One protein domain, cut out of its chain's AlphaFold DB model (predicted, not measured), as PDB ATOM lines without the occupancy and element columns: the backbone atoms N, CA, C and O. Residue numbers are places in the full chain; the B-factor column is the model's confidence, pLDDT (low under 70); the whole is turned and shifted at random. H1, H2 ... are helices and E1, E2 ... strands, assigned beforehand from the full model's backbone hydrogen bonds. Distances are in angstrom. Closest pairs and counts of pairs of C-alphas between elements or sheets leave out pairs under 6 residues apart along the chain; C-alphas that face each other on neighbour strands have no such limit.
ATOM      1  N   ILE A  26      -8.074 -55.931  -0.214       82.31
ATOM      2  CA  ILE A  26      -8.698 -54.945  -1.110       82.31
ATOM      3  C   ILE A  26      -9.381 -55.602  -2.305       82.31
ATOM      4  O   ILE A  26     -10.551 -55.341  -2.563       82.31
ATOM      5  N   TRP A  27      -8.683 -56.472  -3.031       86.31
ATOM      6  CA  TRP A  27      -9.218 -57.092  -4.236       86.31
ATOM      7  C   TRP A  27     -10.471 -57.940  -3.970       86.31
ATOM      8  O   TRP A  27     -11.460 -57.750  -4.679       86.31
ATOM      9  N   PRO A  28     -10.525 -58.794  -2.926       87.31
ATOM     10  CA  PRO A  28     -11.759 -59.495  -2.576       87.31
ATOM     11  C   PRO A  28     -12.904 -58.542  -2.223       87.31
ATOM     12  O   PRO A  28     -14.047 -58.797  -2.589       87.31
ATOM     13  N   LEU A  29     -12.609 -57.427  -1.544       87.62
ATOM     14  CA  LEU A  29     -13.617 -56.430  -1.195       87.62
ATOM     15  C   LEU A  29     -14.190 -55.739  -2.442       87.62
ATOM     16  O   LEU A  29     -15.405 -55.575  -2.536       87.62
ATOM     17  N   VAL A  30     -13.333 -55.382  -3.402       86.62
ATOM     18  CA  VAL A  30     -13.730 -54.812  -4.698       86.62
ATOM     19  C   VAL A  30     -14.576 -55.809  -5.493       86.62
ATOM     20  O   VAL A  30     -15.636 -55.439  -5.982       86.62
ATOM     21  N   LEU A  31     -14.167 -57.081  -5.567       87.31
ATOM     22  CA  LEU A  31     -14.933 -58.123  -6.263       87.31
ATOM     23  C   LEU A  31     -16.310 -58.373  -5.635       87.31
ATOM     24  O   LEU A  31     -17.294 -58.520  -6.353       87.31
ATOM     25  N   ASN A  32     -16.396 -58.386  -4.304       88.88
ATOM     26  CA  ASN A  32     -17.660 -58.581  -3.584       88.88
ATOM     27  C   ASN A  32     -18.619 -57.383  -3.691       88.88
ATOM     28  O   ASN A  32     -19.763 -57.481  -3.254       88.88
ATOM     29  N   ASN A  33     -18.145 -56.259  -4.227       88.88
ATOM     30  CA  ASN A  33     -18.914 -55.043  -4.466       88.88
ATOM     31  C   ASN A  33     -18.670 -54.554  -5.906       88.88
ATOM     32  O   ASN A  33     -18.463 -53.361  -6.129       88.88
ATOM     33  N   ALA A  34     -18.600 -55.470  -6.879       87.38
ATOM     34  CA  ALA A  34     -18.287 -55.116  -8.264       87.38
ATOM     35  C   ALA A  34     -19.339 -54.185  -8.893       87.38
ATOM     36  O   ALA A  34     -18.995 -53.352  -9.727       87.38
ATOM     37  N   ASP A  35     -20.586 -54.274  -8.428       88.69
ATOM     38  CA  ASP A  35     -21.705 -53.383  -8.749       88.69
ATOM     39  C   ASP A  35     -21.454 -51.926  -8.318       88.69
ATOM     40  O   ASP A  35     -21.964 -50.985  -8.923       88.69
ATOM     41  N   ALA A  36     -20.613 -51.717  -7.302       87.38
ATOM     42  CA  ALA A  36     -20.204 -50.390  -6.855       87.38
ATOM     43  C   ALA A  36     -19.246 -49.691  -7.825       87.38
ATOM     44  O   ALA A  36     -19.096 -48.466  -7.770       87.38
ATOM     45  N   VAL A  37     -18.537 -50.473  -8.646       90.06
ATOM     46  CA  VAL A  37     -17.507 -49.993  -9.564       90.06
ATOM     47  C   VAL A  37     -18.134 -49.760 -10.930       90.06
ATOM     48  O   VAL A  37     -18.126 -50.614 -11.817       90.06
ATOM     49  N   GLU A  38     -18.647 -48.550 -11.104       90.56
ATOM     50  CA  GLU A  38     -19.356 -48.159 -12.318       90.56
ATOM     51  C   GLU A  38     -18.427 -48.106 -13.532       90.56
ATOM     52  O   GLU A  38     -18.856 -48.384 -14.648       90.56
ATOM     53  N   LYS A  39     -17.158 -47.722 -13.337       91.44
ATOM     54  CA  LYS A  39     -16.170 -47.664 -14.419       91.44
ATOM     55  C   LYS A  39     -14.767 -48.005 -13.944       91.44
ATOM     56  O   LYS A  39     -14.307 -47.506 -12.919       91.44
ATOM     57  N   VAL A  40     -14.072 -48.799 -14.745       90.31
ATOM     58  CA  VAL A  40     -12.634 -49.039 -14.653       90.31
ATOM     59  C   VAL A  40     -11.940 -48.227 -15.737       90.31
ATOM     60  O   VAL A  40     -12.348 -48.247 -16.901       90.31
ATOM     61  N   TYR A  41     -10.875 -47.536 -15.352       89.06
ATOM     62  CA  TYR A  41     -10.016 -46.796 -16.262       89.06
ATOM     63  C   TYR A  41      -8.596 -47.327 -16.178       89.06
ATOM     64  O   TYR A  41      -8.120 -47.708 -15.109       89.06
ATOM     65  N   LEU A  42      -7.911 -47.293 -17.307       86.25
ATOM     66  CA  LEU A  42      -6.479 -47.497 -17.389       86.25
ATOM     67  C   LEU A  42      -5.820 -46.168 -17.727       86.25
ATOM     68  O   LEU A  42      -6.351 -45.405 -18.530       86.25
ATOM     69  N   PHE A  43      -4.668 -45.900 -17.130       80.25
ATOM     70  CA  PHE A  43      -3.874 -44.723 -17.452       80.25
ATOM     71  C   PHE A  43      -2.455 -45.103 -17.865       80.25
ATOM     72  O   PHE A  43      -1.977 -46.204 -17.593       80.25
ATOM     73  N   ALA A  44      -1.785 -44.209 -18.575       76.25
ATOM     74  CA  ALA A  44      -0.401 -44.390 -18.977       76.25
ATOM     75  C   ALA A  44       0.547 -44.059 -17.824       76.25
ATOM     76  O   ALA A  44       0.333 -43.079 -17.113       76.25
ATOM     77  N   ASN A  45       1.612 -44.845 -17.661       72.50
ATOM     78  CA  ASN A  45       2.687 -44.507 -16.739       72.50
ATOM     79  C   ASN A  45       4.071 -44.939 -17.236       72.50
ATOM     80  O   ASN A  45       4.233 -45.868 -18.029       72.50
ATOM     81  N   SER A  46       5.093 -44.243 -16.743       62.06
ATOM     82  CA  SER A  46       6.482 -44.376 -17.169       62.06
ATOM     83  C   SER A  46       7.242 -45.530 -16.526       62.06
ATOM     84  O   SER A  46       8.305 -45.885 -17.025       62.06
ATOM     85  N   TYR A  47       6.736 -46.121 -15.436       59.91
ATOM     86  CA  TYR A  47       7.433 -47.222 -14.754       59.91
ATOM     87  C   TYR A  47       7.571 -48.473 -15.618       59.91
ATOM     88  O   TYR A  47       8.531 -49.222 -15.458       59.91
ATOM     89  N   TRP A  48       6.637 -48.679 -16.546       53.50
ATOM     90  CA  TRP A  48       6.581 -49.891 -17.358       53.50
ATOM     91  C   TRP A  48       6.591 -49.609 -18.862       53.50
ATOM     92  O   TRP A  48       6.852 -50.515 -19.655       53.50
ATOM     93  N   SER A  49       6.401 -48.350 -19.278       47.50
ATOM     94  CA  SER A  49       6.592 -47.931 -20.665       47.50
ATOM     95  C   SER A  49       8.081 -47.689 -20.947       47.50
ATOM     96  O   SER A  49       8.573 -46.557 -20.943       47.50
ATOM     97  N   GLY A  50       8.824 -48.756 -21.232       42.44
ATOM     98  CA  GLY A  50      10.091 -48.636 -21.945       42.44
ATOM     99  C   GLY A  50       9.857 -47.996 -23.321       42.44
ATOM    100  O   GLY A  50       9.588 -48.689 -24.293       42.44
ATOM    101  N   ASN A  51       9.947 -46.668 -23.402       37.88
ATOM    102  CA  ASN A  51      10.145 -45.892 -24.630       37.88
ATOM    103  C   ASN A  51       9.150 -46.054 -25.799       37.88
ATOM    104  O   ASN A  51       9.528 -45.821 -26.947       37.88
ATOM    105  N   LYS A  52       7.873 -46.362 -25.567       41.12
ATOM    106  CA  LYS A  52       6.837 -46.196 -26.601       41.12
ATOM    107  C   LYS A  52       5.584 -45.618 -25.957       41.12
ATOM    108  O   LYS A  52       5.379 -45.853 -24.772       41.12
ATOM    109  N   GLY A  53       4.855 -44.789 -26.709       45.78
ATOM    110  CA  GLY A  53       3.760 -43.941 -26.228       45.78
ATOM    111  C   GLY A  53       2.727 -44.659 -25.363       45.78
ATOM    112  O   GLY A  53       2.734 -45.870 -25.237       45.78
ATOM    113  N   SER A  54       1.854 -43.892 -24.739       48.56
ATOM    114  CA  SER A  54       0.780 -44.335 -23.855       48.56
ATOM    115  C   SER A  54      -0.081 -45.448 -24.468       48.56
ATOM    116  O   SER A  54      -1.077 -45.179 -25.132       48.56
ATOM    117  N   PHE A  55       0.322 -46.707 -24.283       49.91
ATOM    118  CA  PHE A  55      -0.463 -47.867 -24.688       49.91
ATOM    119  C   PHE A  55      -1.372 -48.252 -23.534       49.91
ATOM    120  O   PHE A  55      -0.898 -48.630 -22.461       49.91
ATOM    121  N   VAL A  56      -2.676 -48.230 -23.772       53.50
ATOM    122  CA  VAL A  56      -3.631 -48.903 -22.899       53.50
ATOM    123  C   VAL A  56      -4.035 -50.201 -23.580       53.50
ATOM    124  O   VAL A  56      -4.483 -50.186 -24.718       53.50
ATOM    125  N   ALA A  57      -3.857 -51.336 -22.896       54.91
ATOM    126  CA  ALA A  57      -4.221 -52.659 -23.420       54.91
ATOM    127  C   ALA A  57      -3.603 -53.006 -24.801       54.91
ATOM    128  O   ALA A  57      -4.143 -53.828 -25.533       54.91
ATOM    129  N   GLY A  58      -2.453 -52.413 -25.142       51.75
ATOM    130  CA  GLY A  58      -1.770 -52.638 -26.423       51.75
ATOM    131  C   GLY A  58      -2.177 -51.683 -27.550       51.75
ATOM    132  O   GLY A  58      -1.557 -51.730 -28.608       51.75
ATOM    133  N   GLU A  59      -3.126 -50.775 -27.311       47.25
ATOM    134  CA  GLU A  59      -3.601 -49.802 -28.298       47.25
ATOM    135  C   GLU A  59      -3.016 -48.403 -28.040       47.25
ATOM    136  O   GLU A  59      -2.962 -47.966 -26.883       47.25
ATOM    137  N   PRO A  60      -2.561 -47.682 -29.082       51.56
ATOM    138  CA  PRO A  60      -2.142 -46.294 -28.954       51.56
ATOM    139  C   PRO A  60      -3.376 -45.414 -28.734       51.56
ATOM    140  O   PRO A  60      -4.251 -45.333 -29.597       51.56
ATOM    141  N   VAL A  61      -3.450 -44.738 -27.591       53.28
ATOM    142  CA  VAL A  61      -4.588 -43.870 -27.257       53.28
ATOM    143  C   VAL A  61      -4.196 -42.394 -27.349       53.28
ATOM    144  O   VAL A  61      -3.068 -42.014 -27.035       53.28
ATOM    145  N   SER A  62      -5.129 -41.556 -27.808       49.34
ATOM    146  CA  SER A  62      -4.952 -40.100 -27.925       49.34
ATOM    147  C   SER A  62      -5.025 -39.370 -26.580       49.34
ATOM    148  O   SER A  62      -4.502 -38.263 -26.468       49.34
ATOM    149  N   SER A  63      -5.648 -39.987 -25.572       60.69
ATOM    150  CA  SER A  63      -5.638 -39.575 -24.166       60.69
ATOM    151  C   SER A  63      -4.788 -40.536 -23.342       60.69
ATOM    152  O   SER A  63      -4.769 -41.738 -23.586       60.69
ATOM    153  N   ASN A  64      -4.123 -40.046 -22.301       74.12
ATOM    154  CA  ASN A  64      -3.354 -40.900 -21.394       74.12
ATOM    155  C   ASN A  64      -4.246 -41.723 -20.451       74.12
ATOM    156  O   ASN A  64      -3.723 -42.437 -19.601       74.12
ATOM    157  N   ILE A  65      -5.573 -41.623 -20.584       81.75
ATOM    158  CA  ILE A  65      -6.578 -42.344 -19.802       81.75
ATOM    159  C   ILE A  65      -7.590 -42.962 -20.764       81.75
ATOM    160  O   ILE A  65      -8.137 -42.264 -21.618       81.75
ATOM    161  N   ALA A  66      -7.868 -44.251 -20.605       84.38
ATOM    162  CA  ALA A  66      -8.862 -44.974 -21.383       84.38
ATOM    163  C   ALA A  66      -9.848 -45.698 -20.468       84.38
ATOM    164  O   ALA A  66      -9.483 -46.274 -19.442       84.38
ATOM    165  N   GLU A  67     -11.114 -45.660 -20.855       87.50
ATOM    166  CA  GLU A  67     -12.211 -46.303 -20.146       87.50
ATOM    167  C   GLU A  67     -12.401 -47.738 -20.646       87.50
ATOM    168  O   GLU A  67     -12.469 -47.974 -21.849       87.50
ATOM    169  N   ILE A  68     -12.505 -48.687 -19.718       87.06
ATOM    170  CA  ILE A  68     -12.787 -50.097 -20.019       87.06
ATOM    171  C   ILE A  68     -14.281 -50.401 -19.858       87.06
ATOM    172  O   ILE A  68     -14.830 -51.198 -20.615       87.06
ATOM    173  N   GLY A  69     -14.937 -49.752 -18.892       89.00
ATOM    174  CA  GLY A  69     -16.353 -49.945 -18.569       89.00
ATOM    175  C   GLY A  69     -16.583 -50.469 -17.144       89.00
ATOM    176  O   GLY A  69     -15.636 -50.499 -16.350       89.00
ATOM    177  N   PRO A  70     -17.828 -50.840 -16.797       91.94
ATOM    178  CA  PRO A  70     -18.187 -51.347 -15.472       91.94
ATOM    179  C   PRO A  70     -17.460 -52.638 -15.120       91.94
ATOM    180  O   PRO A  70     -17.272 -53.509 -15.973       91.94
ATOM    181  N   LEU A  71     -17.080 -52.784 -13.847       90.31
ATOM    182  CA  LEU A  71     -16.330 -53.959 -13.400       90.31
ATOM    183  C   LEU A  71     -17.147 -55.244 -13.586       90.31
ATOM    184  O   LEU A  71     -16.628 -56.232 -14.096       90.31
ATOM    185  N   GLU A  72     -18.442 -55.203 -13.264       91.12
ATOM    186  CA  GLU A  72     -19.379 -56.323 -13.429       91.12
ATOM    187  C   GLU A  72     -19.497 -56.852 -14.870       91.12
ATOM    188  O   GLU A  72     -19.890 -58.002 -15.062       91.12
ATOM    189  N   TRP A  73     -19.126 -56.061 -15.882       91.12
ATOM    190  CA  TRP A  73     -19.209 -56.462 -17.293       91.12
ATOM    191  C   TRP A  73     -17.907 -57.061 -17.827       91.12
ATOM    192  O   TRP A  73     -17.856 -57.518 -18.972       91.12
ATOM    193  N   LEU A  74     -16.841 -57.072 -17.024       87.00
ATOM    194  CA  LEU A  74     -15.562 -57.626 -17.443       87.00
ATOM    195  C   LEU A  74     -15.609 -59.157 -17.472       87.00
ATOM    196  O   LEU A  74     -16.106 -59.824 -16.568       87.00
ATOM    197  N   SER A  75     -15.023 -59.748 -18.511       87.31
ATOM    198  CA  SER A  75     -14.794 -61.193 -18.566       87.31
ATOM    199  C   SER A  75     -13.795 -61.645 -17.493       87.31
ATOM    200  O   SER A  75     -12.955 -60.870 -17.035       87.31
ATOM    201  N   GLY A  76     -13.786 -62.938 -17.147       85.69
ATOM    202  CA  GLY A  76     -12.814 -63.488 -16.188       85.69
ATOM    203  C   GLY A  76     -11.346 -63.232 -16.571       85.69
ATOM    204  O   GLY A  76     -10.501 -63.020 -15.700       85.69
ATOM    205  N   LYS A  77     -11.039 -63.174 -17.876       85.81
ATOM    206  CA  LYS A  77      -9.708 -62.797 -18.374       85.81
ATOM    207  C   LYS A  77      -9.392 -61.327 -18.076       85.81
ATOM    208  O   LYS A  77      -8.298 -61.034 -17.606       85.81
ATOM    209  N   GLN A  78     -10.346 -60.428 -18.316       85.06
ATOM    210  CA  GLN A  78     -10.190 -58.997 -18.039       85.06
ATOM    211  C   GLN A  78     -10.091 -58.719 -16.537       85.06
ATOM    212  O   GLN A  78      -9.253 -57.925 -16.133       85.06
ATOM    213  N   TYR A  79     -10.853 -59.422 -15.697       85.81
ATOM    214  CA  TYR A  79     -10.710 -59.338 -14.241       85.81
ATOM    215  C   TYR A  79      -9.292 -59.654 -13.781       85.81
ATOM    216  O   TYR A  79      -8.723 -58.915 -12.980       85.81
ATOM    217  N   LYS A  80      -8.714 -60.742 -14.301       85.19
ATOM    218  CA  LYS A  80      -7.335 -61.115 -13.986       85.19
ATOM    219  C   LYS A  80      -6.351 -60.038 -14.446       85.19
ATOM    220  O   LYS A  80      -5.476 -59.664 -13.683       85.19
ATOM    221  N   GLU A  81      -6.528 -59.496 -15.648       86.00
ATOM    222  CA  GLU A  81      -5.665 -58.427 -16.151       86.00
ATOM    223  C   GLU A  81      -5.756 -57.147 -15.304       86.00
ATOM    224  O   GLU A  81      -4.731 -56.576 -14.942       86.00
ATOM    225  N   ILE A  82      -6.966 -56.711 -14.949       86.81
ATOM    226  CA  ILE A  82      -7.193 -55.537 -14.099       86.81
ATOM    227  C   ILE A  82      -6.595 -55.744 -12.707       86.81
ATOM    228  O   ILE A  82      -5.924 -54.849 -12.187       86.81
ATOM    229  N   LYS A  83      -6.773 -56.936 -12.131       85.75
ATOM    230  CA  LYS A  83      -6.147 -57.339 -10.872       85.75
ATOM    231  C   LYS A  83      -4.626 -57.235 -10.954       85.75
ATOM    232  O   LYS A  83      -4.021 -56.542 -10.140       85.75
ATOM    233  N   ASP A  84      -4.033 -57.888 -11.952       81.62
ATOM    234  CA  ASP A  84      -2.587 -57.938 -12.139       81.62
ATOM    235  C   ASP A  84      -2.046 -56.509 -12.277       81.62
ATOM    236  O   ASP A  84      -1.158 -56.118 -11.523       81.62
ATOM    237  N   ARG A  85      -2.670 -55.682 -13.130       82.31
ATOM    238  CA  ARG A  85      -2.340 -54.260 -13.334       82.31
ATOM    239  C   ARG A  85      -2.522 -53.383 -12.094       82.31
ATOM    240  O   ARG A  85      -1.880 -52.342 -12.023       82.31
ATOM    241  N   SER A  86      -3.358 -53.770 -11.136       81.25
ATOM    242  CA  SER A  86      -3.595 -53.016  -9.893       81.25
ATOM    243  C   SER A  86      -2.650 -53.393  -8.752       81.25
ATOM    244  O   SER A  86      -2.646 -52.733  -7.717       81.25
ATOM    245  N   SER A  87      -1.857 -54.452  -8.927       75.31
ATOM    246  CA  SER A  87      -0.950 -54.993  -7.911       75.31
ATOM    247  C   SER A  87       0.493 -54.492  -8.069       75.31
ATOM    248  O   SER A  87       0.899 -54.062  -9.147       75.31
ATOM    249  N   LEU A  88       1.302 -54.614  -7.005       61.50
ATOM    250  CA  LEU A  88       2.734 -54.257  -6.968       61.50
ATOM    251  C   LEU A  88       3.582 -54.983  -8.029       61.50
ATOM    252  O   LEU A  88       4.582 -54.449  -8.498       61.50
ATOM    253  N   THR A  89       3.199 -56.202  -8.404       60.50
ATOM    254  CA  THR A  89       3.857 -56.964  -9.478       60.50
ATOM    255  C   THR A  89       3.377 -56.572 -10.873       60.50
ATOM    256  O   THR A  89       3.887 -57.095 -11.860       60.50
ATOM    257  N   GLY A  90       2.387 -55.687 -10.963       61.84
ATOM    258  CA  GLY A  90       1.871 -55.164 -12.216       61.84
ATOM    259  C   GLY A  90       2.191 -53.697 -12.430       61.84
ATOM    260  O   GLY A  90       3.133 -53.134 -11.877       61.84
ATOM    261  N   GLN A  91       1.399 -53.084 -13.305       70.12
ATOM    262  CA  GLN A  91       1.713 -51.770 -13.851       70.12
ATOM    263  C   GLN A  91       1.289 -50.613 -12.942       70.12
ATOM    264  O   GLN A  91       1.786 -49.516 -13.143       70.12
ATOM    265  N   LEU A  92       0.433 -50.842 -11.938       75.00
ATOM    266  CA  LEU A  92      -0.168 -49.823 -11.063       75.00
ATOM    267  C   LEU A  92      -0.852 -48.702 -11.852       75.00
ATOM    268  O   LEU A  92      -0.717 -47.522 -11.545       75.00
ATOM    269  N   ASN A  93      -1.561 -49.088 -12.911       81.12
ATOM    270  CA  ASN A  93      -2.070 -48.162 -13.918       81.12
ATOM    271  C   ASN A  93      -3.596 -48.219 -14.068       81.12
ATOM    272  O   ASN A  93      -4.138 -48.009 -15.152       81.12
ATOM    273  N   VAL A  94      -4.285 -48.534 -12.968       85.75
ATOM    274  CA  VAL A  94      -5.737 -48.735 -12.921       85.75
ATOM    275  C   VAL A  94      -6.390 -47.746 -11.963       85.75
ATOM    276  O   VAL A  94      -5.912 -47.519 -10.849       85.75
ATOM    277  N   MET A  95      -7.521 -47.196 -12.386       88.62
ATOM    278  CA  MET A  95      -8.431 -46.405 -11.569       88.62
ATOM    279  C   MET A  95      -9.831 -47.016 -11.577       88.62
ATOM    280  O   MET A  95     -10.284 -47.555 -12.584       88.62
ATOM    281  N   TYR A  96     -10.541 -46.865 -10.468       89.56
ATOM    282  CA  TYR A  96     -11.892 -47.377 -10.267       89.56
ATOM    283  C   TYR A  96     -12.801 -46.224  -9.865       89.56
ATOM    284  O   TYR A  96     -12.565 -45.593  -8.837       89.56
ATOM    285  N   ARG A  97     -13.844 -45.940 -10.644       91.19
ATOM    286  CA  ARG A  97     -14.879 -44.978 -10.258       91.19
ATOM    287  C   ARG A  97     -15.950 -45.677  -9.441       91.19
ATOM    288  O   ARG A  97     -16.569 -46.629  -9.912       91.19
ATOM    289  N   ILE A  98     -16.166 -45.173  -8.235       88.56
ATOM    290  CA  ILE A  98     -17.067 -45.740  -7.235       88.56
ATOM    291  C   ILE A  98     -18.098 -44.680  -6.857       88.56
ATOM    292  O   ILE A  98     -17.746 -43.513  -6.665       88.56
ATOM    293  N   ALA A  99     -19.368 -45.064  -6.739       85.56
ATOM    294  CA  ALA A  99     -20.410 -44.159  -6.259       85.56
ATOM    295  C   ALA A  99     -20.134 -43.720  -4.810       85.56
ATOM    296  O   ALA A  99     -19.908 -44.556  -3.934       85.56
ATOM    297  N   SER A 100     -20.196 -42.413  -4.543       77.94
ATOM    298  CA  SER A 100     -19.894 -41.818  -3.233       77.94
ATOM    299  C   SER A 100     -20.839 -42.300  -2.129       77.94
ATOM    300  O   SER A 100     -20.490 -42.278  -0.957       77.94
ATOM    301  N   SER A 101     -22.045 -42.743  -2.484       80.44
ATOM    302  CA  SER A 101     -23.036 -43.284  -1.550       80.44
ATOM    303  C   SER A 101     -22.901 -44.790  -1.310       80.44
ATOM    304  O   SER A 101     -23.665 -45.345  -0.520       80.44
ATOM    305  N   HIS A 102     -21.992 -45.486  -1.999       86.44
ATOM    306  CA  HIS A 102     -21.892 -46.937  -1.889       86.44
ATOM    307  C   HIS A 102     -21.162 -47.370  -0.609       86.44
ATOM    308  O   HIS A 102     -20.115 -46.822  -0.258       86.44
ATOM    309  N   LYS A 103     -21.651 -48.436   0.043       84.19
ATOM    310  CA  LYS A 103     -21.085 -49.001   1.291       84.19
ATOM    311  C   LYS A 103     -19.622 -49.458   1.182       84.19
ATOM    312  O   LYS A 103     -18.936 -49.572   2.193       84.19
ATOM    313  N   LEU A 104     -19.151 -49.696  -0.044       85.06
ATOM    314  CA  LEU A 104     -17.765 -50.066  -0.342       85.06
ATOM    315  C   LEU A 104     -16.783 -48.989   0.145       85.06
ATOM    316  O   LEU A 104     -15.725 -49.320   0.671       85.06
ATOM    317  N   LEU A 105     -17.128 -47.705   0.008       78.25
ATOM    318  CA  LEU A 105     -16.225 -46.614   0.378       78.25
ATOM    319  C   LEU A 105     -15.952 -46.549   1.885       78.25
ATOM    320  O   LEU A 105     -14.776 -46.552   2.249       78.25
ATOM    321  N   PRO A 106     -16.965 -46.551   2.777       74.44
ATOM    322  CA  PRO A 106     -16.737 -46.699   4.212       74.44
ATOM    323  C   PRO A 106     -15.835 -47.888   4.569       74.44
ATOM    324  O   PRO A 106     -14.875 -47.705   5.310       74.44
ATOM    325  N   GLN A 107     -16.069 -49.063   3.974       80.50
ATOM    326  CA  GLN A 107     -15.277 -50.275   4.231       80.50
ATOM    327  C   GLN A 107     -13.808 -50.119   3.804       80.50
ATOM    328  O   GLN A 107     -12.895 -50.487   4.542       80.50
ATOM    329  N   LEU A 108     -13.560 -49.528   2.632       77.94
ATOM    330  CA  LEU A 108     -12.205 -49.223   2.160       77.94
ATOM    331  C   LEU A 108     -11.492 -48.237   3.088       77.94
ATOM    332  O   LEU A 108     -10.308 -48.395   3.383       77.94
ATOM    333  N   PHE A 109     -12.215 -47.233   3.580       72.75
ATOM    334  CA  PHE A 109     -11.648 -46.271   4.508       72.75
ATOM    335  C   PHE A 109     -11.363 -46.843   5.900       72.75
ATOM    336  O   PHE A 109     -10.416 -46.386   6.537       72.75
ATOM    337  N   GLU A 110     -12.176 -47.777   6.395       73.75
ATOM    338  CA  GLU A 110     -11.899 -48.489   7.648       73.75
ATOM    339  C   GLU A 110     -10.605 -49.300   7.538       73.75
ATOM    340  O   GLU A 110      -9.787 -49.293   8.458       73.75
ATOM    341  N   LEU A 111     -10.387 -49.945   6.387       71.00
ATOM    342  CA  LEU A 111      -9.174 -50.716   6.113       71.00
ATOM    343  C   LEU A 111      -7.929 -49.835   5.962       71.00
ATOM    344  O   LEU A 111      -6.845 -50.228   6.397       71.00
ATOM    345  N   TRP A 112      -8.054 -48.664   5.329       67.12
ATOM    346  CA  TRP A 112      -6.903 -47.806   5.045       67.12
ATOM    347  C   TRP A 112      -7.227 -46.307   5.048       67.12
ATOM    348  O   TRP A 112      -7.361 -45.677   3.998       67.12
ATOM    349  N   PRO A 113      -7.278 -45.676   6.230       54.69
ATOM    350  CA  PRO A 113      -7.595 -44.254   6.379       54.69
ATOM    351  C   PRO A 113      -6.415 -43.308   6.066       54.69
ATOM    352  O   PRO A 113      -6.331 -42.224   6.645       54.69
ATOM    353  N   ARG A 114      -5.458 -43.692   5.203       53.41
ATOM    354  CA  ARG A 114      -4.291 -42.836   4.913       53.41
ATOM    355  C   ARG A 114      -4.612 -41.756   3.865       53.41
ATOM    356  O   ARG A 114      -5.290 -42.042   2.882       53.41
ATOM    357  N   PRO A 115      -4.099 -40.525   4.042       47.03
ATOM    358  CA  PRO A 115      -4.328 -39.425   3.110       47.03
ATOM    359  C   PRO A 115      -3.627 -39.663   1.768       47.03
ATOM    360  O   PRO A 115      -2.463 -40.059   1.730       47.03
ATOM    361  N   GLY A 116      -4.300 -39.314   0.672       45.00
ATOM    362  CA  GLY A 116      -3.703 -39.225  -0.658       45.00
ATOM    363  C   GLY A 116      -3.270 -37.804  -0.988       45.00
ATOM    364  O   GLY A 116      -3.973 -37.093  -1.697       45.00
ATOM    365  N   LYS A 117      -2.116 -37.345  -0.496       41.88
ATOM    366  CA  LYS A 117      -1.602 -36.029  -0.910       41.88
ATOM    367  C   LYS A 117      -1.129 -36.114  -2.364       41.88
ATOM    368  O   LYS A 117      -0.069 -36.683  -2.608       41.88
ATOM    369  N   LEU A 118      -1.843 -35.484  -3.303       46.81
ATOM    370  CA  LEU A 118      -1.328 -35.216  -4.655       46.81
ATOM    371  C   LEU A 118      -0.247 -34.134  -4.573       46.81
ATOM    372  O   LEU A 118      -0.468 -32.946  -4.780       46.81
ATOM    373  N   SER A 119       0.929 -34.564  -4.137       46.78
ATOM    374  CA  SER A 119       2.177 -33.813  -4.223       46.78
ATOM    375  C   SER A 119       2.971 -34.328  -5.425       46.78
ATOM    376  O   SER A 119       2.579 -35.325  -6.027       46.78
ATOM    377  N   ASN A 120       4.100 -33.703  -5.769       49.22
ATOM    378  CA  ASN A 120       5.008 -34.261  -6.784       49.22
ATOM    379  C   ASN A 120       5.351 -35.739  -6.496       49.22
ATOM    380  O   ASN A 120       5.451 -36.530  -7.423       49.22
ATOM    381  N   HIS A 121       5.392 -36.131  -5.217       56.09
ATOM    382  CA  HIS A 121       5.594 -37.519  -4.799       56.09
ATOM    383  C   HIS A 121       4.470 -38.477  -5.229       56.09
ATOM    384  O   HIS A 121       4.725 -39.661  -5.383       56.09
ATOM    385  N   LEU A 122       3.243 -37.995  -5.461       61.00
ATOM    386  CA  LEU A 122       2.150 -38.842  -5.945       61.00
ATOM    387  C   LEU A 122       2.266 -39.138  -7.439       61.00
ATOM    388  O   LEU A 122       1.987 -40.251  -7.875       61.00
ATOM    389  N   ALA A 123       2.692 -38.143  -8.223       67.50
ATOM    390  CA  ALA A 123       3.043 -38.381  -9.616       67.50
ATOM    391  C   ALA A 123       4.159 -39.432  -9.689       67.50
ATOM    392  O   ALA A 123       4.049 -40.374 -10.468       67.50
ATOM    393  N   ASP A 124       5.151 -39.349  -8.797       67.19
ATOM    394  CA  ASP A 124       6.183 -40.376  -8.673       67.19
ATOM    395  C   ASP A 124       5.603 -41.734  -8.244       67.19
ATOM    396  O   ASP A 124       6.004 -42.743  -8.805       67.19
ATOM    397  N   ASP A 125       4.640 -41.815  -7.323       69.12
ATOM    398  CA  ASP A 125       4.052 -43.098  -6.891       69.12
ATOM    399  C   ASP A 125       3.289 -43.829  -7.998       69.12
ATOM    400  O   ASP A 125       3.286 -45.061  -8.035       69.12
ATOM    401  N   PHE A 126       2.673 -43.079  -8.910       72.00
ATOM    402  CA  PHE A 126       1.992 -43.623 -10.083       72.00
ATOM    403  C   PHE A 126       2.903 -43.748 -11.308       72.00
ATOM    404  O   PHE A 126       2.508 -44.362 -12.298       72.00
ATOM    405  N   GLY A 127       4.111 -43.181 -11.257       73.00
ATOM    406  CA  GLY A 127       5.041 -43.134 -12.382       73.00
ATOM    407  C   GLY A 127       4.568 -42.212 -13.493       73.00
ATOM    408  O   GLY A 127       4.746 -42.538 -14.657       73.00
ATOM    409  N   LEU A 128       3.917 -41.106 -13.156       75.50
ATOM    410  CA  LEU A 128       3.425 -40.130 -14.116       75.50
ATOM    411  C   LEU A 128       4.497 -39.079 -14.387       75.50
ATOM    412  O   LEU A 128       5.051 -38.464 -13.475       75.50
ATOM    413  N   LYS A 129       4.736 -38.788 -15.662       76.31
ATOM    414  CA  LYS A 129       5.474 -37.590 -16.070       76.31
ATOM    415  C   LYS A 129       4.639 -36.346 -15.781       76.31
ATOM    416  O   LYS A 129       3.419 -36.393 -15.665       76.31
ATOM    417  N   LYS A 130       5.291 -35.180 -15.772       73.25
ATOM    418  CA  LYS A 130       4.638 -33.891 -15.482       73.25
ATOM    419  C   LYS A 130       3.356 -33.644 -16.298       73.25
ATOM    420  O   LYS A 130       2.371 -33.193 -15.729       73.25
ATOM    421  N   GLY A 131       3.371 -33.911 -17.608       74.00
ATOM    422  CA  GLY A 131       2.195 -33.724 -18.475       74.00
ATOM    423  C   GLY A 131       1.062 -34.710 -18.172       74.00
ATOM    424  O   GLY A 131      -0.091 -34.304 -18.076       74.00
ATOM    425  N   GLU A 132       1.409 -35.973 -17.928       75.88
ATOM    426  CA  GLU A 132       0.473 -37.047 -17.565       75.88
ATOM    427  C   GLU A 132      -0.181 -36.770 -16.200       75.88
ATOM    428  O   GLU A 132      -1.382 -36.952 -16.035       75.88
ATOM    429  N   ALA A 133       0.581 -36.237 -15.238       75.19
ATOM    430  CA  ALA A 133       0.069 -35.857 -13.923       75.19
ATOM    431  C   ALA A 133      -0.969 -34.721 -13.990       75.19
ATOM    432  O   ALA A 133      -1.933 -34.717 -13.225       75.19
ATOM    433  N   VAL A 134      -0.793 -33.761 -14.907       75.62
ATOM    434  CA  VAL A 134      -1.759 -32.669 -15.123       75.62
ATOM    435  C   VAL A 134      -3.050 -33.194 -15.748       75.62
ATOM    436  O   VAL A 134      -4.138 -32.807 -15.319       75.62
ATOM    437  N   GLU A 135      -2.946 -34.087 -16.731       77.38
ATOM    438  CA  GLU A 135      -4.110 -34.731 -17.348       77.38
ATOM    439  C   GLU A 135      -4.866 -35.605 -16.341       77.38
ATOM    440  O   GLU A 135      -6.082 -35.476 -16.219       77.38
ATOM    441  N   PHE A 136      -4.149 -36.409 -15.551       79.12
ATOM    442  CA  PHE A 136      -4.712 -37.205 -14.460       79.12
ATOM    443  C   PHE A 136      -5.478 -36.340 -13.457       79.12
ATOM    444  O   PHE A 136      -6.630 -36.631 -13.136       79.12
ATOM    445  N   ALA A 137      -4.870 -35.245 -12.992       76.19
ATOM    446  CA  ALA A 137      -5.515 -34.337 -12.050       76.19
ATOM    447  C   ALA A 137      -6.779 -33.694 -12.647       76.19
ATOM    448  O   ALA A 137      -7.814 -33.631 -11.987       76.19
ATOM    449  N   SER A 138      -6.711 -33.269 -13.911       77.62
ATOM    450  CA  SER A 138      -7.847 -32.670 -14.622       77.62
ATOM    451  C   SER A 138      -8.989 -33.670 -14.817       77.62
ATOM    452  O   SER A 138     -10.154 -33.320 -14.644       77.62
ATOM    453  N   PHE A 139      -8.663 -34.927 -15.130       82.00
ATOM    454  CA  PHE A 139      -9.638 -36.007 -15.223       82.00
ATOM    455  C   PHE A 139     -10.328 -36.251 -13.881       82.00
ATOM    456  O   PHE A 139     -11.555 -36.272 -13.831       82.00
ATOM    457  N   VAL A 140      -9.568 -36.373 -12.792       77.62
ATOM    458  CA  VAL A 140     -10.121 -36.577 -11.445       77.62
ATOM    459  C   VAL A 140     -11.067 -35.441 -11.041       77.62
ATOM    460  O   VAL A 140     -12.145 -35.717 -10.526       77.62
ATOM    461  N   GLU A 141     -10.708 -34.183 -11.309       76.62
ATOM    462  CA  GLU A 141     -11.573 -33.021 -11.033       76.62
ATOM    463  C   GLU A 141     -12.832 -32.981 -11.917       76.62
ATOM    464  O   GLU A 141     -13.844 -32.402 -11.531       76.62
ATOM    465  N   SER A 142     -12.799 -33.609 -13.097       80.19
ATOM    466  CA  SER A 142     -13.968 -33.696 -13.984       80.19
ATOM    467  C   SER A 142     -15.018 -34.718 -13.525       80.19
ATOM    468  O   SER A 142     -16.139 -34.725 -14.039       80.19
ATOM    469  N   ILE A 143     -14.677 -35.590 -12.569       78.56
ATOM    470  CA  ILE A 143     -15.588 -36.613 -12.054       78.56
ATOM    471  C   ILE A 143     -16.701 -35.951 -11.220       78.56
ATOM    472  O   ILE A 143     -16.395 -35.163 -10.319       78.56
ATOM    473  N   PRO A 144     -17.992 -36.269 -11.470       84.06
ATOM    474  CA  PRO A 144     -19.093 -35.695 -10.700       84.06
ATOM    475  C   PRO A 144     -18.968 -35.987  -9.198       84.06
ATOM    476  O   PRO A 144     -18.467 -37.035  -8.798       84.06
ATOM    477  N   ASP A 145     -19.473 -35.082  -8.356       77.62
ATOM    478  CA  ASP A 145     -19.369 -35.150  -6.888       77.62
ATOM    479  C   ASP A 145     -20.077 -36.353  -6.245       77.62
ATOM    480  O   ASP A 145     -19.800 -36.685  -5.092       77.62
ATOM    481  N   THR A 146     -20.959 -37.019  -6.988       81.25
ATOM    482  CA  THR A 146     -21.596 -38.291  -6.628       81.25
ATOM    483  C   THR A 146     -20.667 -39.496  -6.771       81.25
ATOM    484  O   THR A 146     -21.084 -40.624  -6.512       81.25
ATOM    485  N   TYR A 147     -19.423 -39.286  -7.200       82.88
ATOM    486  CA  TYR A 147     -18.441 -40.337  -7.416       82.88
ATOM    487  C   TYR A 147     -17.082 -39.975  -6.832       82.88
ATOM    488  O   TYR A 147     -16.727 -38.813  -6.626       82.88
ATOM    489  N   VAL A 148     -16.297 -41.018  -6.610       80.75
ATOM    490  CA  VAL A 148     -14.883 -40.939  -6.263       80.75
ATOM    491  C   VAL A 148     -14.088 -41.884  -7.148       80.75
ATOM    492  O   VAL A 148     -14.627 -42.843  -7.700       80.75
ATOM    493  N   VAL A 149     -12.799 -41.614  -7.274       82.25
ATOM    494  CA  VAL A 149     -11.850 -42.446  -8.003       82.25
ATOM    495  C   VAL A 149     -10.892 -43.085  -7.018       82.25
ATOM    496  O   VAL A 149     -10.282 -42.407  -6.200       82.25
ATOM    497  N   MET A 150     -10.739 -44.392  -7.120       84.56
ATOM    498  CA  MET A 150      -9.819 -45.182  -6.327       84.56
ATOM    499  C   MET A 150      -8.657 -45.661  -7.204       84.56
ATOM    500  O   MET A 150      -8.884 -46.125  -8.318       84.56
ATOM    501  N   SER A 151      -7.422 -45.576  -6.717       81.56
ATOM    502  CA  SER A 151      -6.232 -46.133  -7.374       81.56
ATOM    503  C   SER A 151      -5.200 -46.609  -6.349       81.56
ATOM    504  O   SER A 151      -5.388 -46.432  -5.145       81.56
ATOM    505  N   PHE A 152      -4.116 -47.221  -6.817       75.62
ATOM    506  CA  PHE A 152      -3.101 -47.870  -5.987       75.62
ATOM    507  C   PHE A 152      -1.709 -47.308  -6.271       75.62
ATOM    508  O   PHE A 152      -1.289 -47.246  -7.424       75.62
ATOM    509  N   GLY A 153      -1.003 -46.906  -5.214       68.94
ATOM    510  CA  GLY A 153       0.374 -46.423  -5.285       68.94
ATOM    511  C   GLY A 153       1.438 -47.515  -5.357       68.94
ATOM    512  O   GLY A 153       1.167 -48.712  -5.214       68.94
ATOM    513  N   ARG A 154       2.690 -47.077  -5.529       62.25
ATOM    514  CA  ARG A 154       3.895 -47.915  -5.472       62.25
ATOM    515  C   ARG A 154       3.912 -48.784  -4.211       62.25
ATOM    516  O   ARG A 154       3.805 -48.267  -3.116       62.25
ATOM    517  N   ASN A 155       4.148 -50.090  -4.359       57.84
ATOM    518  CA  ASN A 155       4.041 -51.115  -3.298       57.84
ATOM    519  C   ASN A 155       2.621 -51.588  -2.961       57.84
ATOM    520  O   ASN A 155       2.453 -52.285  -1.969       57.84
ATOM    521  N   ALA A 156       1.631 -51.280  -3.810       51.66
ATOM    522  CA  ALA A 156       0.209 -51.514  -3.534       51.66
ATOM    523  C   ALA A 156      -0.297 -50.773  -2.280       51.66
ATOM    524  O   ALA A 156      -1.374 -51.074  -1.771       51.66
ATOM    525  N   ASP A 157       0.475 -49.772  -1.848       57.62
ATOM    526  CA  ASP A 157       0.312 -48.978  -0.644       57.62
ATOM    527  C   ASP A 157       0.861 -47.574  -0.916       57.62
ATOM    528  O   ASP A 157       2.056 -47.445  -1.167       57.62
ATOM    529  N   PRO A 158       0.058 -46.501  -0.846       59.62
ATOM    530  CA  PRO A 158      -1.305 -46.420  -0.325       59.62
ATOM    531  C   PRO A 158      -2.404 -46.686  -1.368       59.62
ATOM    532  O   PRO A 158      -2.254 -46.393  -2.556       59.62
ATOM    533  N   LEU A 159      -3.564 -47.140  -0.877       70.12
ATOM    534  CA  LEU A 159      -4.853 -46.884  -1.521       70.12
ATOM    535  C   LEU A 159      -5.078 -45.371  -1.600       70.12
ATOM    536  O   LEU A 159      -5.064 -44.683  -0.579       70.12
ATOM    537  N   TYR A 160      -5.329 -44.873  -2.801       74.75
ATOM    538  CA  TYR A 160      -5.634 -43.478  -3.048       74.75
ATOM    539  C   TYR A 160      -7.097 -43.316  -3.428       74.75
ATOM    540  O   TYR A 160      -7.548 -43.914  -4.400       74.75
ATOM    541  N   ILE A 161      -7.830 -42.502  -2.665       74.75
ATOM    542  CA  ILE A 161      -9.214 -42.125  -2.965       74.75
ATOM    543  C   ILE A 161      -9.231 -40.634  -3.293       74.75
ATOM    544  O   ILE A 161      -8.882 -39.793  -2.464       74.75
ATOM    545  N   PHE A 162      -9.648 -40.328  -4.512       74.88
ATOM    546  CA  PHE A 162      -9.803 -38.991  -5.050       74.88
ATOM    547  C   PHE A 162     -11.270 -38.696  -5.314       74.88
ATOM    548  O   PHE A 162     -12.072 -39.592  -5.535       74.88
ATOM    549  N   GLY A 163     -11.630 -37.428  -5.353       68.38
ATOM    550  CA  GLY A 163     -12.964 -36.999  -5.734       68.38
ATOM    551  C   GLY A 163     -13.026 -35.488  -5.728       68.38
ATOM    552  O   GLY A 163     -12.073 -34.826  -5.305       68.38
ATOM    553  N   SER A 164     -14.159 -34.942  -6.159       66.25
ATOM    554  CA  SER A 164     -14.376 -33.508  -6.031       66.25
ATOM    555  C   SER A 164     -14.321 -33.103  -4.557       66.25
ATOM    556  O   SER A 164     -14.696 -33.860  -3.656       66.25
ATOM    557  N   THR A 165     -13.896 -31.870  -4.293       62.88
ATOM    558  CA  THR A 165     -13.815 -31.344  -2.922       62.88
ATOM    559  C   THR A 165     -15.149 -31.470  -2.172       62.88
ATOM    560  O   THR A 165     -15.162 -31.722  -0.969       62.88
ATOM    561  N   VAL A 166     -16.277 -31.317  -2.871       65.31
ATOM    562  CA  VAL A 166     -17.625 -31.457  -2.299       65.31
ATOM    563  C   VAL A 166     -17.953 -32.921  -1.992       65.31
ATOM    564  O   VAL A 166     -18.421 -33.211  -0.891       65.31
ATOM    565  N   GLY A 167     -17.673 -33.839  -2.923       66.19
ATOM    566  CA  GLY A 167     -17.914 -35.274  -2.738       66.19
ATOM    567  C   GLY A 167     -17.077 -35.853  -1.597       66.19
ATOM    568  O   GLY A 167     -17.596 -36.557  -0.731       66.19
ATOM    569  N   LEU A 168     -15.804 -35.456  -1.525       65.75
ATOM    570  CA  LEU A 168     -14.915 -35.831  -0.430       65.75
ATOM    571  C   LEU A 168     -15.388 -35.262   0.912       65.75
ATOM    572  O   LEU A 168     -15.409 -35.999   1.887       65.75
ATOM    573  N   LYS A 169     -15.831 -33.998   0.986       65.38
ATOM    574  CA  LYS A 169     -16.389 -33.431   2.231       65.38
ATOM    575  C   LYS A 169     -17.634 -34.180   2.708       65.38
ATOM    576  O   LYS A 169     -17.687 -34.558   3.871       65.38
ATOM    577  N   ARG A 170     -18.580 -34.487   1.814       65.38
ATOM    578  CA  ARG A 170     -19.781 -35.270   2.165       65.38
ATOM    579  C   ARG A 170     -19.437 -36.646   2.735       65.38
ATOM    580  O   ARG A 170     -20.048 -37.069   3.709       65.38
ATOM    581  N   LEU A 171     -18.447 -37.322   2.150       64.38
ATOM    582  CA  LEU A 171     -17.951 -38.608   2.650       64.38
ATOM    583  C   LEU A 171     -17.363 -38.512   4.065       64.38
ATOM    584  O   LEU A 171     -17.398 -39.491   4.806       64.38
ATOM    585  N   LEU A 172     -16.819 -37.354   4.445       60.12
ATOM    586  CA  LEU A 172     -16.286 -37.105   5.787       60.12
ATOM    587  C   LEU A 172     -17.373 -36.716   6.780       60.12
ATOM    588  O   LEU A 172     -17.337 -37.173   7.916       60.12
ATOM    589  N   ASP A 173     -18.360 -35.935   6.351       63.34
ATOM    590  CA  ASP A 173     -19.478 -35.527   7.205       63.34
ATOM    591  C   ASP A 173     -20.365 -36.727   7.589       63.34
ATOM    592  O   ASP A 173     -20.930 -36.771   8.682       63.34
ATOM    593  N   GLN A 174     -20.424 -37.749   6.727       59.50
ATOM    594  CA  GLN A 174     -21.041 -39.048   7.024       59.50
ATOM    595  C   GLN A 174     -20.258 -39.882   8.055       59.50
ATOM    596  O   GLN A 174     -20.791 -40.866   8.563       59.50
ATOM    597  N   LYS A 175     -19.016 -39.502   8.381       53.06
ATOM    598  CA  LYS A 175     -18.151 -40.160   9.374       53.06
ATOM    599  C   LYS A 175     -18.105 -39.448  10.724       53.06
ATOM    600  O   LYS A 175     -17.123 -39.608  11.449       53.06
TER     601      LYS A 175
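AT A GLANCE: This is residues 26 to 175 of the 177 residues of an uncharacterized protein of Pyrinomonadaceae bacterium (UniProt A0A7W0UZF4). Picture a strongly twisted antiparallel sheet of five strands with helices on both faces: H2 and H3 cover one face, H5 covers the other. H4 is beside one end of H5, H6 is by the start of E4, and the long link between E1 and E2 reaches away from the sheet. The 150 printed residues hold six named helices and five named strands, along the chain H1 E1 E2 H2 E3 H3 H4 H5 E4 E5 H6; the sheet's order is E2 E1 E3 E4 E5, and the class is mixed, helices and strands. The whole is compact, with a radius of gyration of the C-alphas of 14.5 A and spans of 45 by 35 by 26 A.

HOW THE PARTS SIT: Start at H1, residues 26 to 31, which only grazes the sheet. Next come E1, residues 37 to 43, and E2, residues 65 to 69, an antiparallel hairpin; look for N 40 and O 69 at 2.8 A. H2, residues 76 to 86, leads to E3, residues 94 to 99, where N 95 and O 41 are 2.8 A apart. E2, H2 and E3 form a split strand-helix-strand unit, two strands running the same way with E1 between them, and its crossover is right-handed. H2 has a height of 10.4 A over the sheet, and the closest C-alphas of H2 and E3 are those of Ser 86 and Val 94, 5.7 A apart. H3, residues 104 to 111, is on the same face as H2 at a height of 9.5 A, and only just touches H1, with 3 pairs of C-alphas within 8 A, closest at Ile 26 and Leu 108, 7.5 A. H4, residues 120 to 126, only grazes the sheet. H5, residues 130 to 142, is on the opposite face from H2; it is about perpendicular to H4, at 83 degrees. E4, residues 147 to 152, and E5, residues 159 to 163, form a hairpin, with N 149 and O 162 within hydrogen-bond range at 2.8 A; between the antiparallel neighbours E3 and E4, N 96 and O 150 are within hydrogen-bond range, also at 2.8 A. H6, residues 165 to 173, stands up from the sheet, its line rising 46 degrees. In the six helices every O i to N i+4 pair is within hydrogen-bond range.

IN THESE COORDINATES: Find C-alpha 26 at (-8.698, -54.945, -1.110), where H1 begins. E1 is 16.6 A long, H2 15.3 A, E3 16.8 A and E4 17.1 A. H5 runs 18.7 A from C-alpha 130 at (4.638, -33.891, -15.482). H6 ends at C-alpha 173, (-19.478, -35.527, 7.205).

THE WHOLE: The C-alphas farthest apart are those of Asn 51 and Gln 174, 45.0 A. The printed part has no cut, and the one long link is E1 to E2. Mean pLDDT of the printed part is 72.8; look for values under 70 at residues 46 to 63, 88 to 90, 112 to 125, 153 to 158 and 163 to 175.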